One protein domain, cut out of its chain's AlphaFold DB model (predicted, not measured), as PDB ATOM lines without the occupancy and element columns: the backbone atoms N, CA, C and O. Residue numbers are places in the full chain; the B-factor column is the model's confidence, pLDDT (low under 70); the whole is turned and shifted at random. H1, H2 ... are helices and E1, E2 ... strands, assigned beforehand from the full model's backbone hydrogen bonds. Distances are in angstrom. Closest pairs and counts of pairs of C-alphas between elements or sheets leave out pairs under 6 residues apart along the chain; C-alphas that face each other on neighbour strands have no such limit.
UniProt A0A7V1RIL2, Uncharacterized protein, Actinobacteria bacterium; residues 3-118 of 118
ATOM      1  N   ALA A   3     -29.901  45.994  39.617       97.62
ATOM      2  CA  ALA A   3     -30.266  44.983  40.592       97.62
ATOM      3  C   ALA A   3     -29.790  45.432  41.972       97.62
ATOM      4  O   ALA A   3     -28.627  45.777  42.150       97.62
ATOM      5  N   GLU A   4     -30.700  45.461  42.930       97.94
ATOM      6  CA  GLU A   4     -30.434  45.821  44.316       97.94
ATOM      7  C   GLU A   4     -30.329  44.553  45.148       97.94
ATOM      8  O   GLU A   4     -31.238  43.719  45.124       97.94
ATOM      9  N   LEU A   5     -29.237  44.422  45.891       98.12
ATOM     10  CA  LEU A   5     -29.042  43.349  46.850       98.12
ATOM     11  C   LEU A   5     -29.350  43.875  48.238       98.12
ATOM     12  O   LEU A   5     -28.789  44.889  48.646       98.12
ATOM     13  N   HIS A   6     -30.230  43.193  48.949       97.75
ATOM     14  CA  HIS A   6     -30.703  43.596  50.266       97.75
ATOM     15  C   HIS A   6     -30.802  42.384  51.179       97.75
ATOM     16  O   HIS A   6     -30.882  41.239  50.723       97.75
ATOM     17  N   ARG A   7     -30.803  42.642  52.482       96.94
ATOM     18  CA  ARG A   7     -31.158  41.611  53.449       96.94
ATOM     19  C   ARG A   7     -32.663  41.354  53.365       96.94
ATOM     20  O   ARG A   7     -33.407  42.329  53.258       96.94
ATOM     21  N   PRO A   8     -33.137  40.100  53.413       96.19
ATOM     22  CA  PRO A   8     -34.570  39.806  53.359       96.19
ATOM     23  C   PRO A   8     -35.402  40.555  54.413       96.19
ATOM     24  O   PRO A   8     -36.543  40.922  54.144       96.19
ATOM     25  N   GLU A   9     -34.832  40.807  55.592       96.00
ATOM     26  CA  GLU A   9     -35.452  41.546  56.695       96.00
ATOM     27  C   GLU A   9     -35.453  43.073  56.525       96.00
ATOM     28  O   GLU A   9     -36.182  43.756  57.241       96.00
ATOM     29  N   ASP A  10     -34.668  43.612  55.586       96.19
ATOM     30  CA  ASP A  10     -34.563  45.049  55.328       96.19
ATOM     31  C   ASP A  10     -34.469  45.356  53.817       96.19
ATOM     32  O   ASP A  10     -33.403  45.697  53.292       96.19
ATOM     33  N   PRO A  11     -35.582  45.203  53.073       94.69
ATOM     34  CA  PRO A  11     -35.589  45.313  51.614       94.69
ATOM     35  C   PRO A  11     -35.439  46.738  51.074       94.69
ATOM     36  O   PRO A  11     -35.151  46.925  49.889       94.69
ATOM     37  N   GLU A  12     -35.631  47.750  51.916       94.88
ATOM     38  CA  GLU A  12     -35.553  49.155  51.509       94.88
ATOM     39  C   GLU A  12     -34.128  49.717  51.600       94.88
ATOM     40  O   GLU A  12     -33.828  50.717  50.949       94.88
ATOM     41  N   HIS A  13     -33.226  49.036  52.314       96.44
ATOM     42  CA  HIS A  13     -31.826  49.435  52.460       96.44
ATOM     43  C   HIS A  13     -30.898  48.428  51.765       96.44
ATOM     44  O   HIS A  13     -30.442  47.451  52.370       96.44
ATOM     45  N   PRO A  14     -30.602  48.626  50.468       97.19
ATOM     46  CA  PRO A  14     -29.687  47.748  49.759       97.19
ATOM     47  C   PRO A  14     -28.270  47.844  50.333       97.19
ATOM     48  O   PRO A  14     -27.782  48.920  50.665       97.19
ATOM     49  N   VAL A  15     -27.583  46.705  50.367       97.81
ATOM     50  CA  VAL A  15     -26.170  46.584  50.755       97.81
ATOM     51  C   VAL A  15     -25.233  46.561  49.549       97.81
ATOM     52  O   VAL A  15     -24.024  46.726  49.687       97.81
ATOM     53  N   ALA A  16     -25.769  46.348  48.349       98.12
ATOM     54  CA  ALA A  16     -25.028  46.484  47.105       98.12
ATOM     55  C   ALA A  16     -25.974  46.743  45.928       98.12
ATOM     56  O   ALA A  16     -27.148  46.366  45.941       98.12
ATOM     57  N   VAL A  17     -25.442  47.363  44.879       97.94
ATOM     58  CA  VAL A  17     -26.155  47.631  43.631       97.94
ATOM     59  C   VAL A  17     -25.332  47.093  42.471       97.94
ATOM     60  O   VAL A  17     -24.215  47.532  42.214       97.94
ATOM     61  N   ALA A  18     -25.901  46.150  41.733       97.62
ATOM     62  CA  ALA A  18     -25.323  45.632  40.509       97.62
ATOM     63  C   ALA A  18     -25.986  46.282  39.286       97.62
ATOM     64  O   ALA A  18     -27.203  46.454  39.224       97.62
ATOM     65  N   THR A  19     -25.193  46.636  38.282       96.81
ATOM     66  CA  THR A  19     -25.680  47.234  37.035       96.81
ATOM     67  C   THR A  19     -25.161  46.472  35.827       96.81
ATOM     68  O   THR A  19     -24.032  45.992  35.816       96.81
ATOM     69  N   TRP A  20     -26.009  46.368  34.806       94.81
ATOM     70  CA  TRP A  20     -25.682  45.833  33.488       94.81
ATOM     71  C   TRP A  20     -25.963  46.901  32.434       94.81
ATOM     72  O   TRP A  20     -27.116  47.323  32.283       94.81
ATOM     73  N   ASP A  21     -24.931  47.323  31.708       91.06
ATOM     74  CA  ASP A  21     -25.001  48.392  30.699       91.06
ATOM     75  C   ASP A  21     -25.222  47.884  29.261       91.06
ATOM     76  O   ASP A  21     -25.212  48.666  28.315       91.06
ATOM     77  N   GLY A  22     -25.437  46.576  29.086       90.50
ATOM     78  CA  GLY A  22     -25.512  45.927  27.772       90.50
ATOM     79  C   GLY A  22     -24.207  45.250  27.351       90.50
ATOM     80  O   GLY A  22     -24.226  44.432  26.436       90.50
ATOM     81  N   ARG A  23     -23.090  45.548  28.021       90.94
ATOM     82  CA  ARG A  23     -21.767  44.987  27.721       90.94
ATOM     83  C   ARG A  23     -21.076  44.410  28.952       90.94
ATOM     84  O   ARG A  23     -20.420  43.378  28.848       90.94
ATOM     85  N   ALA A  24     -21.168  45.090  30.085       91.06
ATOM     86  CA  ALA A  24     -20.441  44.752  31.292       91.06
ATOM     87  C   ALA A  24     -21.331  44.849  32.530       91.06
ATOM     88  O   ALA A  24     -22.215  45.705  32.643       91.06
ATOM     89  N   ALA A  25     -21.041  43.965  33.480       95.31
ATOM     90  CA  ALA A  25     -21.597  44.008  34.816       95.31
ATOM     91  C   ALA A  25     -20.697  44.862  35.721       95.31
ATOM     92  O   ALA A  25     -19.471  44.751  35.656       95.31
ATOM     93  N   ARG A  26     -21.289  45.694  36.578       96.00
ATOM     94  CA  ARG A  26     -20.576  46.463  37.610       96.00
ATOM     95  C   ARG A  26     -21.273  46.286  38.949       96.00
ATOM     96  O   ARG A  26     -22.497  46.192  38.978       96.00
ATOM     97  N   LEU A  27     -20.501  46.263  40.031       97.62
ATOM     98  CA  LEU A  27     -21.001  46.183  41.401       97.62
ATOM     99  C   LEU A  27     -20.557  47.420  42.173       97.62
ATOM    100  O   LEU A  27     -19.368  47.721  42.236       97.62
ATOM    101  N   GLU A  28     -21.516  48.099  42.775       97.62
ATOM    102  CA  GLU A  28     -21.304  49.097  43.809       97.62
ATOM    103  C   GLU A  28     -21.613  48.443  45.157       97.62
ATOM    104  O   GLU A  28     -22.699  47.893  45.349       97.62
ATOM    105  N   VAL A  29     -20.645  48.455  46.071       97.75
ATOM    106  CA  VAL A  29     -20.797  47.895  47.417       97.75
ATOM    107  C   VAL A  29     -21.119  49.037  48.370       97.75
ATOM    108  O   VAL A  29     -20.401  50.036  48.392       97.75
ATOM    109  N   LEU A  30     -22.197  48.886  49.130       97.38
ATOM    110  CA  LEU A  30     -22.674  49.878  50.085       97.38
ATOM    111  C   LEU A  30     -22.292  49.462  51.512       97.38
ATOM    112  O   LEU A  30     -21.709  48.400  51.752       97.38
ATOM    113  N   GLU A  31     -22.594  50.330  52.471       92.69
ATOM    114  CA  GLU A  31     -22.297  50.074  53.875       92.69
ATOM    115  C   GLU A  31     -23.035  48.828  54.390       92.69
ATOM    116  O   GLU A  31     -24.191  48.564  54.057       92.69
ATOM    117  N   GLY A  32     -22.340  48.032  55.206       92.44
ATOM    118  CA  GLY A  32     -22.910  46.833  55.811       92.44
ATOM    119  C   GLY A  32     -23.044  45.642  54.863       92.44
ATOM    120  O   GLY A  32     -23.760  44.705  55.202       92.44
ATOM    121  N   ALA A  33     -22.389  45.627  53.704       95.94
ATOM    122  CA  ALA A  33     -22.358  44.437  52.859       95.94
ATOM    123  C   ALA A  33     -21.608  43.264  53.526       95.94
ATOM    124  O   ALA A  33     -20.622  43.492  54.231       95.94
ATOM    125  N   PRO A  34     -22.055  42.008  53.327       95.75
ATOM    126  CA  PRO A  34     -21.371  40.847  53.883       95.75
ATOM    127  C   PRO A  34     -20.003  40.631  53.224       95.75
ATOM    128  O   PRO A  34     -19.749  41.057  52.092       95.75
ATOM    129  N   GLU A  35     -19.123  39.917  53.922       94.88
ATOM    130  CA  GLU A  35     -17.860  39.461  53.349       94.88
ATOM    131  C   GLU A  35     -18.111  38.600  52.096       94.88
ATOM    132  O   GLU A  35     -19.096  37.868  52.007       94.88
ATOM    133  N   GLY A  36     -17.242  38.721  51.091       93.81
ATOM    134  CA  GLY A  36     -17.380  37.987  49.827       93.81
ATOM    135  C   GLY A  36     -18.370  38.593  48.826       93.81
ATOM    136  O   GLY A  36     -18.421  38.133  47.686       93.81
ATOM    137  N   ILE A  37     -19.092  39.671  49.165       96.56
ATOM    138  CA  ILE A  37     -20.010  40.350  48.227       96.56
ATOM    139  C   ILE A  37     -19.326  40.775  46.918       96.56
ATOM    140  O   ILE A  37     -19.935  40.724  45.852       96.56
ATOM    141  N   ALA A  38     -18.042  41.140  46.972       94.12
ATOM    142  CA  ALA A  38     -17.265  41.534  45.799       94.12
ATOM    143  C   ALA A  38     -17.128  40.399  44.766       94.12
ATOM    144  O   ALA A  38     -17.043  40.661  43.565       94.12
ATOM    145  N   ASP A  39     -17.162  39.138  45.210       95.25
ATOM    146  CA  ASP A  39     -17.070  37.960  44.346       95.25
ATOM    147  C   ASP A  39     -18.404  37.598  43.675       95.25
ATOM    148  O   ASP A  39     -18.440  36.716  42.812       95.25
ATOM    149  N   ILE A  40     -19.505  38.291  43.987       96.12
ATOM    150  CA  ILE A  40     -20.817  37.966  43.413       96.12
ATOM    151  C   ILE A  40     -20.824  38.079  41.879       96.12
ATOM    152  O   ILE A  40     -21.448  37.267  41.197       96.12
ATOM    153  N   LEU A  41     -20.047  39.013  41.320       95.88
ATOM    154  CA  LEU A  41     -19.850  39.184  39.875       95.88
ATOM    155  C   LEU A  41     -18.540  38.570  39.362       95.88
ATOM    156  O   LEU A  41     -18.124  38.869  38.241       95.88
ATOM    157  N   ARG A  42     -17.882  37.696  40.137       96.12
ATOM    158  CA  ARG A  42     -16.702  36.960  39.666       96.12
ATOM    159  C   ARG A  42     -17.031  36.273  38.331       96.12
ATOM    160  O   ARG A  42     -18.057  35.587  38.268       96.12
ATOM    161  N   PRO A  43     -16.196  36.407  37.282       95.25
ATOM    162  CA  PRO A  43     -16.495  35.925  35.932       95.25
ATOM    163  C   PRO A  43     -16.313  34.402  35.814       95.25
ATOM    164  O   PRO A  43     -15.473  33.905  35.071       95.25
ATOM    165  N   THR A  44     -17.110  33.651  36.565       95.94
ATOM    166  CA  THR A  44     -17.221  32.193  36.503       95.94
ATOM    167  C   THR A  44     -18.575  31.804  35.912       95.94
ATOM    168  O   THR A  44     -19.571  32.474  36.211       95.94
ATOM    169  N   PRO A  45     -18.642  30.751  35.077       95.69
ATOM    170  CA  PRO A  45     -19.906  30.255  34.546       95.69
ATOM    171  C   PRO A  45     -20.904  29.882  35.645       95.69
ATOM    172  O   PRO A  45     -20.511  29.508  36.751       95.69
ATOM    173  N   VAL A  46     -22.193  29.979  35.325       94.44
ATOM    174  CA  VAL A  46     -23.290  29.559  36.206       94.44
ATOM    175  C   VAL A  46     -24.107  28.505  35.479       94.44
ATOM    176  O   VAL A  46     -24.405  28.658  34.297       94.44
ATOM    177  N   VAL A  47     -24.435  27.429  36.183       93.56
ATOM    178  CA  VAL A  47     -25.308  26.368  35.686       93.56
ATOM    179  C   VAL A  47     -26.709  26.648  36.202       93.56
ATOM    180  O   VAL A  47     -26.885  26.860  37.401       93.56
ATOM    181  N   VAL A  48     -27.690  26.680  35.304       91.19
ATOM    182  CA  VAL A  48     -29.091  26.913  35.663       91.19
ATOM    183  C   VAL A  48     -30.011  25.906  35.011       91.19
ATOM    184  O   VAL A  48     -29.811  25.497  33.867       91.19
ATOM    185  N   GLU A  49     -31.071  25.554  35.723       88.25
ATOM    186  CA  GLU A  49     -32.151  24.743  35.188       88.25
ATOM    187  C   GLU A  49     -33.376  25.619  34.880       88.25
ATOM    188  O   GLU A  49     -34.352  25.642  35.623       88.25
ATOM    189  N   ASP A  50     -33.324  26.366  33.773       84.12
ATOM    190  CA  ASP A  50     -34.427  27.226  33.314       84.12
ATOM    191  C   ASP A  50     -34.868  26.821  31.902       84.12
ATOM    192  O   ASP A  50     -34.104  26.917  30.938       84.12
ATOM    193  N   ALA A  51     -36.123  26.381  31.769       83.00
ATOM    194  CA  ALA A  51     -36.686  25.951  30.495       83.00
ATOM    195  C   ALA A  51     -36.751  27.071  29.442       83.00
ATOM    196  O   ALA A  51     -36.688  26.776  28.251       83.00
ATOM    197  N   SER A  52     -36.839  28.337  29.857       84.81
ATOM    198  CA  SER A  52     -36.881  29.493  28.954       84.81
ATOM    199  C   SER A  52     -35.530  29.808  28.303       84.81
ATOM    200  O   SER A  52     -35.490  30.410  27.233       84.81
ATOM    201  N   LEU A  53     -34.427  29.360  28.914       83.06
ATOM    202  CA  LEU A  53     -33.066  29.539  28.399       83.06
ATOM    203  C   LEU A  53     -32.621  28.385  27.486       83.06
ATOM    204  O   LEU A  53     -31.536  28.423  26.901       83.06
ATOM    205  N   ARG A  54     -33.449  27.344  27.357       83.44
ATOM    206  CA  ARG A  54     -33.165  26.162  26.540       83.44
ATOM    207  C   ARG A  54     -33.509  26.410  25.076       83.44
ATOM    208  O   ARG A  54     -34.469  27.099  24.736       83.44
ATOM    209  N   ARG A  55     -32.769  25.752  24.179       78.44
ATOM    210  CA  ARG A  55     -33.199  25.630  22.779       78.44
ATOM    211  C   ARG A  55     -34.407  24.697  22.704       78.44
ATOM    212  O   ARG A  55     -34.477  23.709  23.440       78.44
ATOM    213  N   LEU A  56     -35.327  24.978  21.784       82.44
ATOM    214  CA  LEU A  56     -36.498  24.131  21.549       82.44
ATOM    215  C   LEU A  56     -36.068  22.676  21.302       82.44
ATOM    216  O   LEU A  56     -35.185  22.415  20.487       82.44
ATOM    217  N   GLY A  57     -36.678  21.743  22.035       84.50
ATOM    218  CA  GLY A  57     -36.379  20.309  21.956       84.50
ATOM    219  C   GLY A  57     -35.203  19.825  22.817       84.50
ATOM    220  O   GLY A  57     -34.903  18.634  22.795       84.50
ATOM    221  N   THR A  58     -34.547  20.700  23.589       83.69
ATOM    222  CA  THR A  58     -33.480  20.311  24.534       83.69
ATOM    223  C   THR A  58     -33.998  20.163  25.970       83.69
ATOM    224  O   THR A  58     -34.982  20.797  26.355       83.69
ATOM    225  N   HIS A  59     -33.341  19.314  26.766       80.88
ATOM    226  CA  HIS A  59     -33.635  19.078  28.183       80.88
ATOM    227  C   HIS A  59     -32.365  19.235  29.034       80.88
ATOM    228  O   HIS A  59     -31.260  19.083  28.518       80.88
ATOM    229  N   GLY A  60     -32.535  19.511  30.332       85.31
ATOM    230  CA  GLY A  60     -31.438  19.584  31.304       85.31
ATOM    231  C   GLY A  60     -30.917  20.994  31.596       85.31
ATOM    232  O   GLY A  60     -31.589  21.999  31.351       85.31
ATOM    233  N   GLU A  61     -29.736  21.058  32.190       89.25
ATOM    234  CA  GLU A  61     -29.106  22.300  32.633       89.25
ATOM    235  C   GLU A  61     -28.546  23.127  31.463       89.25
ATOM    236  O   GLU A  61     -28.157  22.598  30.419       89.25
ATOM    237  N   VAL A  62     -28.472  24.443  31.656       91.38
ATOM    238  CA  VAL A  62     -27.856  25.397  30.732       91.38
ATOM    239  C   VAL A  62     -26.652  26.033  31.416       91.38
ATOM    240  O   VAL A  62     -26.756  26.567  32.519       91.38
ATOM    241  N   LEU A  63     -25.503  26.001  30.740       93.19
ATOM    242  CA  LEU A  63     -24.299  26.699  31.176       93.19
ATOM    243  C   LEU A  63     -24.310  28.133  30.635       93.19
ATOM    244  O   LEU A  63     -24.256  28.352  29.424       93.19
ATOM    245  N   LEU A  64     -24.343  29.112  31.533       94.75
ATOM    246  CA  LEU A  64     -24.293  30.530  31.201       94.75
ATOM    247  C   LEU A  64     -22.872  31.061  31.365       94.75
ATOM    248  O   LEU A  64     -22.295  31.026  32.456       94.75
ATOM    249  N   HIS A  65     -22.312  31.571  30.271       94.00
ATOM    250  CA  HIS A  65     -20.976  32.153  30.260       94.00
ATOM    251  C   HIS A  65     -20.986  33.623  30.710       94.00
ATOM    252  O   HIS A  65     -21.912  34.365  30.356       94.00
ATOM    253  N   PRO A  66     -19.934  34.068  31.426       95.12
ATOM    254  CA  PRO A  66     -19.743  35.470  31.767       95.12
ATOM    255  C   PRO A  66     -19.827  36.403  30.561       95.12
ATOM    256  O   PRO A  66     -19.405  36.050  29.461       95.12
ATOM    257  N   GLY A  67     -20.341  37.613  30.786       93.75
ATOM    258  CA  GLY A  67     -20.481  38.631  29.736       93.75
ATOM    259  C   GLY A  67     -21.806  38.586  28.970       93.75
ATOM    260  O   GLY A  67     -21.967  39.324  28.003       93.75
ATOM    261  N   THR A  68     -22.764  37.770  29.410       94.62
ATOM    262  CA  THR A  68     -24.149  37.793  28.917       94.62
ATOM    263  C   THR A  68     -25.091  38.380  29.967       94.62
ATOM    264  O   THR A  68     -24.797  38.361  31.168       94.62
ATOM    265  N   PHE A  69     -26.232  38.914  29.523       94.19
ATOM    266  CA  PHE A  69     -27.245  39.450  30.434       94.19
ATOM    267  C   PHE A  69     -27.874  38.339  31.286       94.19
ATOM    268  O   PHE A  69     -28.108  38.521  32.480       94.19
ATOM    269  N   GLU A  70     -28.096  37.176  30.683       94.81
ATOM    270  CA  GLU A  70     -28.616  35.976  31.326       94.81
ATOM    271  C   GLU A  70     -27.671  35.536  32.443       94.81
ATOM    272  O   GLU A  70     -28.102  35.369  33.582       94.81
ATOM    273  N   TRP A  71     -26.363  35.458  32.164       96.38
ATOM    274  CA  TRP A  71     -25.369  35.186  33.199       96.38
ATOM    275  C   TRP A  71     -25.402  36.227  34.316       96.38
ATOM    276  O   TRP A  71     -25.384  35.848  35.480       96.38
ATOM    277  N   PHE A  72     -25.479  37.522  33.995       96.56
ATOM    278  CA  PHE A  72     -25.556  38.577  35.009       96.56
ATOM    279  C   PHE A  72     -26.759  38.380  35.939       96.56
ATOM    280  O   PHE A  72     -26.624  38.456  37.160       96.56
ATOM    281  N   ARG A  73     -27.935  38.106  35.365       95.81
ATOM    282  CA  ARG A  73     -29.180  37.917  36.115       95.81
ATOM    283  C   ARG A  73     -29.109  36.683  37.013       95.81
ATOM    284  O   ARG A  73     -29.456  36.771  38.189       95.81
ATOM    285  N   GLU A  74     -28.649  35.561  36.472       95.75
ATOM    286  CA  GLU A  74     -28.610  34.291  37.200       95.75
ATOM    287  C   GLU A  74     -27.468  34.230  38.215       95.75
ATOM    288  O   GLU A  74     -27.676  33.777  39.337       95.75
ATOM    289  N   ALA A  75     -26.291  34.781  37.898       96.38
ATOM    290  CA  ALA A  75     -25.192  34.890  38.853       96.38
ATOM    291  C   ALA A  75     -25.613  35.662  40.106       96.38
ATOM    292  O   ALA A  75     -25.325  35.217  41.214       96.38
ATOM    293  N   LEU A  76     -26.331  36.779  39.943       97.25
ATOM    294  CA  LEU A  76     -26.857  37.534  41.076       97.25
ATOM    295  C   LEU A  76     -27.865  36.719  41.884       97.25
ATOM    296  O   LEU A  76     -27.734  36.677  43.099       97.25
ATOM    297  N   ARG A  77     -28.831  36.051  41.240       95.25
ATOM    298  CA  ARG A  77     -29.834  35.231  41.942       95.25
ATOM    299  C   ARG A  77     -29.178  34.132  42.774       95.25
ATOM    300  O   ARG A  77     -29.372  34.092  43.982       95.25
ATOM    301  N   THR A  78     -28.367  33.290  42.139       93.69
ATOM    302  CA  THR A  78     -27.774  32.113  42.785       93.69
ATOM    303  C   THR A  78     -26.778  32.493  43.879       93.69
ATOM    304  O   THR A  78     -26.726  31.860  44.928       93.69
ATOM    305  N   ARG A  79     -25.955  33.523  43.652       96.19
ATOM    306  CA  ARG A  79     -24.869  33.866  44.583       96.19
ATOM    307  C   ARG A  79     -25.316  34.797  45.701       96.19
ATOM    308  O   ARG A  79     -24.732  34.740  46.775       96.19
ATOM    309  N   ALA A  80     -26.336  35.629  45.483       96.56
ATOM    310  CA  ALA A  80     -26.920  36.425  46.560       96.56
ATOM    311  C   ALA A  80     -27.545  35.523  47.626       96.56
ATOM    312  O   ALA A  80     -27.297  35.736  48.809       96.56
ATOM    313  N   GLU A  81     -28.266  34.477  47.209       94.50
ATOM    314  CA  GLU A  81     -28.860  33.501  48.126       94.50
ATOM    315  C   GLU A  81     -27.794  32.842  49.015       94.50
ATOM    316  O   GLU A  81     -27.960  32.769  50.231       94.50
ATOM    317  N   ALA A  82     -26.643  32.471  48.440       94.12
ATOM    318  CA  ALA A  82     -25.512  31.917  49.191       94.12
ATOM    319  C   ALA A  82     -24.909  32.892  50.224       94.12
ATOM    320  O   ALA A  82     -24.278  32.455  51.183       94.12
ATOM    321  N   LEU A  83     -25.109  34.201  50.043       95.31
ATOM    322  CA  LEU A  83     -24.703  35.258  50.975       95.31
ATOM    323  C   LEU A  83     -25.836  35.679  51.931       95.31
ATOM    324  O   LEU A  83     -25.670  36.638  52.683       95.31
ATOM    325  N   GLY A  84     -26.990  35.000  51.899       96.25
ATOM    326  CA  GLY A  84     -28.168  35.367  52.687       96.25
ATOM    327  C   GLY A  84     -28.844  36.661  52.221       96.25
ATOM    328  O   GLY A  84     -29.523  37.317  53.006       96.25
ATOM    329  N   LEU A  85     -28.642  37.054  50.962       97.75
ATOM    330  CA  LEU A  85     -29.206  38.262  50.366       97.75
ATOM    331  C   LEU A  85     -30.315  37.920  49.370       97.75
ATOM    332  O   LEU A  85     -30.259  36.925  48.650       97.75
ATOM    333  N   ALA A  86     -31.293  38.811  49.274       97.56
ATOM    334  CA  ALA A  86     -32.292  38.810  48.219       97.56
ATOM    335  C   ALA A  86     -31.924  39.830  47.130       97.56
ATOM    336  O   ALA A  86     -31.246  40.830  47.382       97.56
ATOM    337  N   VAL A  87     -32.376  39.577  45.897       97.62
ATOM    338  CA  VAL A  87     -32.115  40.445  44.738       97.62
ATOM    339  C   VAL A  87     -33.420  41.011  44.199       97.62
ATOM    340  O   VAL A  87     -34.313  40.265  43.795       97.62
ATOM    341  N   ARG A  88     -33.505  42.340  44.114       96.75
ATOM    342  CA  ARG A  88     -34.595  43.065  43.452       96.75
ATOM    343  C   ARG A  88     -34.103  43.648  42.134       96.75
ATOM    344  O   ARG A  88     -33.210  44.486  42.094       96.75
ATOM    345  N   PHE A  89     -34.703  43.207  41.037       95.38
ATOM    346  CA  PHE A  89     -34.397  43.688  39.693       95.38
ATOM    347  C   PHE A  89     -35.223  44.939  39.384       95.38
ATOM    348  O   PHE A  89     -36.445  44.870  39.285       95.38
ATOM    349  N   VAL A  90     -34.551  46.076  39.218       91.62
ATOM    350  CA  VAL A  90     -35.172  47.383  38.986       91.62
ATOM    351  C   VAL A  90     -34.954  47.796  37.526       91.62
ATOM    352  O   VAL A  90     -33.805  47.821  37.059       91.62
ATOM    353  N   PRO A  91     -36.017  48.137  36.773       77.62
ATOM    354  CA  PRO A  91     -35.849  48.717  35.450       77.62
ATOM    355  C   PRO A  91     -35.065  50.025  35.586       77.62
ATOM    356  O   PRO A  91     -35.421  50.904  36.370       77.62
ATOM    357  N   VAL A  92     -33.974  50.158  34.827       71.94
ATOM    358  CA  VAL A  92     -33.323  51.464  34.685       71.94
ATOM    359  C   VAL A  92     -34.351  52.336  33.989       71.94
ATOM    360  O   VAL A  92     -34.834  51.940  32.931       71.94
ATOM    361  N   ARG A  93     -34.733  53.453  34.615       62.38
ATOM    362  CA  ARG A  93     -35.681  54.417  34.053       62.38
ATOM    363  C   ARG A  93     -35.242  54.693  32.612       62.38
ATOM    364  O   ARG A  93     -34.218  55.333  32.396       62.38
ATOM    365  N   LEU A  94     -35.972  54.151  31.639       57.34
ATOM    366  CA  LEU A  94     -35.929  54.689  30.292       57.34
ATOM    367  C   LEU A  94     -36.456  56.108  30.470       57.34
ATOM    368  O   LEU A  94     -37.550  56.283  31.014       57.34
ATOM    369  N   GLU A  95     -35.665  57.116  30.115       54.56
ATOM    370  CA  GLU A  95     -36.229  58.433  29.846       54.56
ATOM    371  C   GLU A  95     -37.297  58.199  28.779       54.56
ATOM    372  O   GLU A  95     -36.988  57.934  27.618       54.56
ATOM    373  N   GLY A  96     -38.554  58.128  29.214       51.38
ATOM    374  CA  GLY A  96     -39.685  57.902  28.338       51.38
ATOM    375  C   GLY A  96     -39.797  59.108  27.426       51.38
ATOM    376  O   GLY A  96     -40.374  60.123  27.807       51.38
ATOM    377  N   GLY A  97     -39.206  59.009  26.239       64.06
ATOM    378  CA  GLY A  97     -39.589  59.847  25.120       64.06
ATOM    379  C   GLY A  97     -41.056  59.588  24.797       64.06
ATOM    380  O   GLY A  97     -41.555  58.483  25.011       64.06
ATOM    381  N   TRP A  98     -41.738  60.627  24.315       61.72
ATOM    382  CA  TRP A  98     -43.105  60.562  23.804       61.72
ATOM    383  C   TRP A  98     -43.345  59.255  23.034       61.72
ATOM    384  O   TRP A  98     -42.671  59.008  22.034       61.72
ATOM    385  N   ASP A  99     -44.281  58.428  23.506       66.88
ATOM    386  CA  ASP A  99     -44.689  57.213  22.809       66.88
ATOM    387  C   ASP A  99     -45.804  57.556  21.802       66.88
ATOM    388  O   ASP A  99     -46.951  57.767  22.206       66.88
ATOM    389  N   PRO A 100     -45.526  57.617  20.485       59.75
ATOM    390  CA  PRO A 100     -46.577  57.817  19.494       59.75
ATOM    391  C   PRO A 100     -47.597  56.662  19.466       59.75
ATOM    392  O   PRO A 100     -48.713  56.875  18.995       59.75
ATOM    393  N   ALA A 101     -47.279  55.474  20.002       62.28
ATOM    394  CA  ALA A 101     -48.236  54.377  20.167       62.28
ATOM    395  C   ALA A 101     -49.237  54.630  21.309       62.28
ATOM    396  O   ALA A 101     -50.380  54.190  21.228       62.28
ATOM    397  N   ALA A 102     -48.905  55.442  22.314       60.09
ATOM    398  CA  ALA A 102     -49.900  55.919  23.280       60.09
ATOM    399  C   ALA A 102     -50.952  56.852  22.639       60.09
ATOM    400  O   ALA A 102     -51.952  57.183  23.269       60.09
ATOM    401  N   THR A 103     -50.750  57.264  21.378       63.84
ATOM    402  CA  THR A 103     -51.712  58.053  20.586       63.84
ATOM    403  C   THR A 103     -52.610  57.171  19.700       63.84
ATOM    404  O   THR A 103     -53.302  57.689  18.819       63.84
ATOM    405  N   TYR A 104     -52.625  55.843  19.883       67.62
ATOM    406  CA  TYR A 104     -53.636  55.014  19.229       67.62
ATOM    407  C   TYR A 104     -55.024  55.446  19.700       67.62
ATOM    408  O   TYR A 104     -55.394  55.287  20.859       67.62
ATOM    409  N   ARG A 105     -55.785  56.010  18.765       69.38
ATOM    410  CA  ARG A 105     -57.202  56.290  18.951       69.38
ATOM    411  C   ARG A 105     -57.974  54.981  18.968       69.38
ATOM    412  O   ARG A 105     -57.583  54.008  18.315       69.38
ATOM    413  N   THR A 106     -59.084  54.973  19.684       78.94
ATOM    414  CA  THR A 106     -60.047  53.879  19.608       78.94
ATOM    415  C   THR A 106     -60.571  53.737  18.178       78.94
ATOM    416  O   THR A 106     -60.484  54.652  17.351       78.94
ATOM    417  N   PHE A 107     -61.112  52.561  17.863       75.19
ATOM    418  CA  PHE A 107     -61.685  52.309  16.544       75.19
ATOM    419  C   PHE A 107     -62.770  53.341  16.186       75.19
ATOM    420  O   PHE A 107     -62.789  53.831  15.061       75.19
ATOM    421  N   GLU A 108     -63.608  53.729  17.152       79.56
ATOM    422  CA  GLU A 108     -64.683  54.713  16.966       79.56
ATOM    423  C   GLU A 108     -64.143  56.095  16.572       79.56
ATOM    424  O   GLU A 108     -64.536  56.639  15.540       79.56
ATOM    425  N   GLU A 109     -63.160  56.613  17.309       82.94
ATOM    426  CA  GLU A 109     -62.508  57.899  17.017       82.94
ATOM    427  C   GLU A 109     -61.785  57.902  15.656       82.94
ATOM    428  O   GLU A 109     -61.672  58.930  14.980       82.94
ATOM    429  N   GLN A 110     -61.266  56.745  15.231       79.62
ATOM    430  CA  GLN A 110     -60.614  56.602  13.932       79.62
ATOM    431  C   GLN A 110     -61.630  56.612  12.781       79.62
ATOM    432  O   GLN A 110     -61.346  57.196  11.731       79.62
ATOM    433  N   VAL A 111     -62.799  55.994  12.977       81.00
ATOM    434  CA  VAL A 111     -63.901  55.980  12.006       81.00
ATOM    435  C   VAL A 111     -64.496  57.376  11.854       81.00
ATOM    436  O   VAL A 111     -64.593  57.853  10.727       81.00
ATOM    437  N   GLU A 112     -64.790  58.068  12.958       83.12
ATOM    438  CA  GLU A 112     -65.392  59.408  12.938       83.12
ATOM    439  C   GLU A 112     -64.547  60.413  12.143       83.12
ATOM    440  O   GLU A 112     -65.070  61.169  11.321       83.12
ATOM    441  N   ARG A 113     -63.218  60.381  12.299       78.56
ATOM    442  CA  ARG A 113     -62.294  61.222  11.523       78.56
ATOM    443  C   ARG A 113     -62.315  60.906  10.026       78.56
ATOM    444  O   ARG A 113     -62.246  61.816   9.207       78.56
ATOM    445  N   LEU A 114     -62.352  59.623   9.665       77.44
ATOM    446  CA  LEU A 114     -62.359  59.202   8.261       77.44
ATOM    447  C   LEU A 114     -63.681  59.553   7.573       77.44
ATOM    448  O   LEU A 114     -63.680  59.828   6.378       77.44
ATOM    449  N   THR A 115     -64.784  59.580   8.320       79.12
ATOM    450  CA  THR A 115     -66.110  59.928   7.797       79.12
ATOM    451  C   THR A 115     -66.427  61.424   7.842       79.12
ATOM    452  O   THR A 115     -67.282  61.861   7.088       79.12
ATOM    453  N   SER A 116     -65.762  62.206   8.701       69.62
ATOM    454  CA  SER A 116     -65.945  63.671   8.813       69.62
ATOM    455  C   SER A 116     -65.002  64.495   7.928       69.62
ATOM    456  O   SER A 116     -65.188  65.701   7.797       69.62
ATOM    457  N   ALA A 117     -63.989  63.863   7.326       57.81
ATOM    458  CA  ALA A 117     -63.086  64.484   6.353       57.81
ATOM    459  C   ALA A 117     -63.524  64.284   4.882       57.81
ATOM    460  O   ALA A 117     -62.748  64.597   3.977       57.81
ATOM    461  N   ALA A 118     -64.730  63.747   4.658       51.28
ATOM    462  CA  ALA A 118     -65.392  63.592   3.361       51.28
ATOM    463  C   ALA A 118     -66.545  64.597   3.235       51.28
ATOM    464  O   ALA A 118     -66.744  65.110   2.111       51.28
TER     465      ALA A 118
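AT A GLANCE: This is residues 3 to 118 of the 118 residues of an uncharacterized protein of Actinobacteria bacterium (UniProt A0A7V1RIL2). A strongly twisted four-stranded sheet has the helix H2 packed along one of its faces, with short H1 beside H2, while the small hairpin E4 and E5 packs on H2 away from that sheet; from this body a long thin tail, residues 93 to 118 with H3 and H4, sticks out. The printed part has 116 residues, with four named helices and six named strands in the order E1 E2 E3 H1 E4 E5 H2 E6 H3 H4. The large sheet runs E3 E2 E1 E6 and is antiparallel throughout, as is the sheet of E4 and E5; the class is mixed, helices and strands. The whole is extended, with a radius of gyration of the C-alphas of 21.5 A and spans of 72 by 43 by 27 A.

IN THESE COORDINATES: Start at C-alpha 3, (-30.266, 44.983, 40.592), where E1, residues 3 to 7, begins. E2, residues 10 to 20, covers 23.6 A and bends by 72 degrees at residue 15; E3 is residues 25 to 29 and E6 residues 86 to 90, 12.9 A long. Find H2, residues 69 to 82, from C-alpha 69 at (-27.245, 39.450, 30.434) over 20.3 A. H1 is residues 37 to 41, E4 residues 46 to 48 and E5 residues 62 to 64. In the tail look for H3, residues 100 to 103, and H4, residues 107 to 116, 14.4 A long, ending at C-alpha 116, (-65.945, 63.671, 8.813).

HOW THE PARTS SIT: E1, E2 and E3 form a meander, each strand the antiparallel neighbour of the one before. Look for N 5 and O 16, 2.9 A, between E1 and E2, N 19 and O 26, 2.8 A, between E2 and E3, and N 4 and O 88, 2.8 A, between E1 and E6. H2 is on this sheet at a height of 8.9 A, over E2 and E1, and runs along the strands at 5 degrees to E1 on the local plane: two layers, a helix on one face of a sheet. H1 is on the same face; it touches H2, the closest C-alphas being those of Ile 40 and Arg 79, 5.9 A. In the hairpin of E4 and E5, N 62 and O 48 are 2.8 A apart; the closest C-alphas of E5 and H2, Leu 64 and Trp 71, are 5.2 A apart. Every O i to N i+4 pair is within hydrogen-bond range in H4, 9 of 10 in H2 and 0 of 1 in H1, where 1 of 2 O i to N i+3 pairs is; H3 is too short for an i+4 pair. H3 and H4 are apart.

THE WHOLE: The C-alphas farthest apart are those of Glu 35 and Ala 118, 73.1 A. Without residues 93 to 118, which stand free, the body spans 45 by 27 by 24 A. The printed part has no cut, and the link from E4 to E5, 13 residues, is long. Mean pLDDT of the printed part is 87.7; look for values under 70 at residues 93 to 105 and 116 to 118.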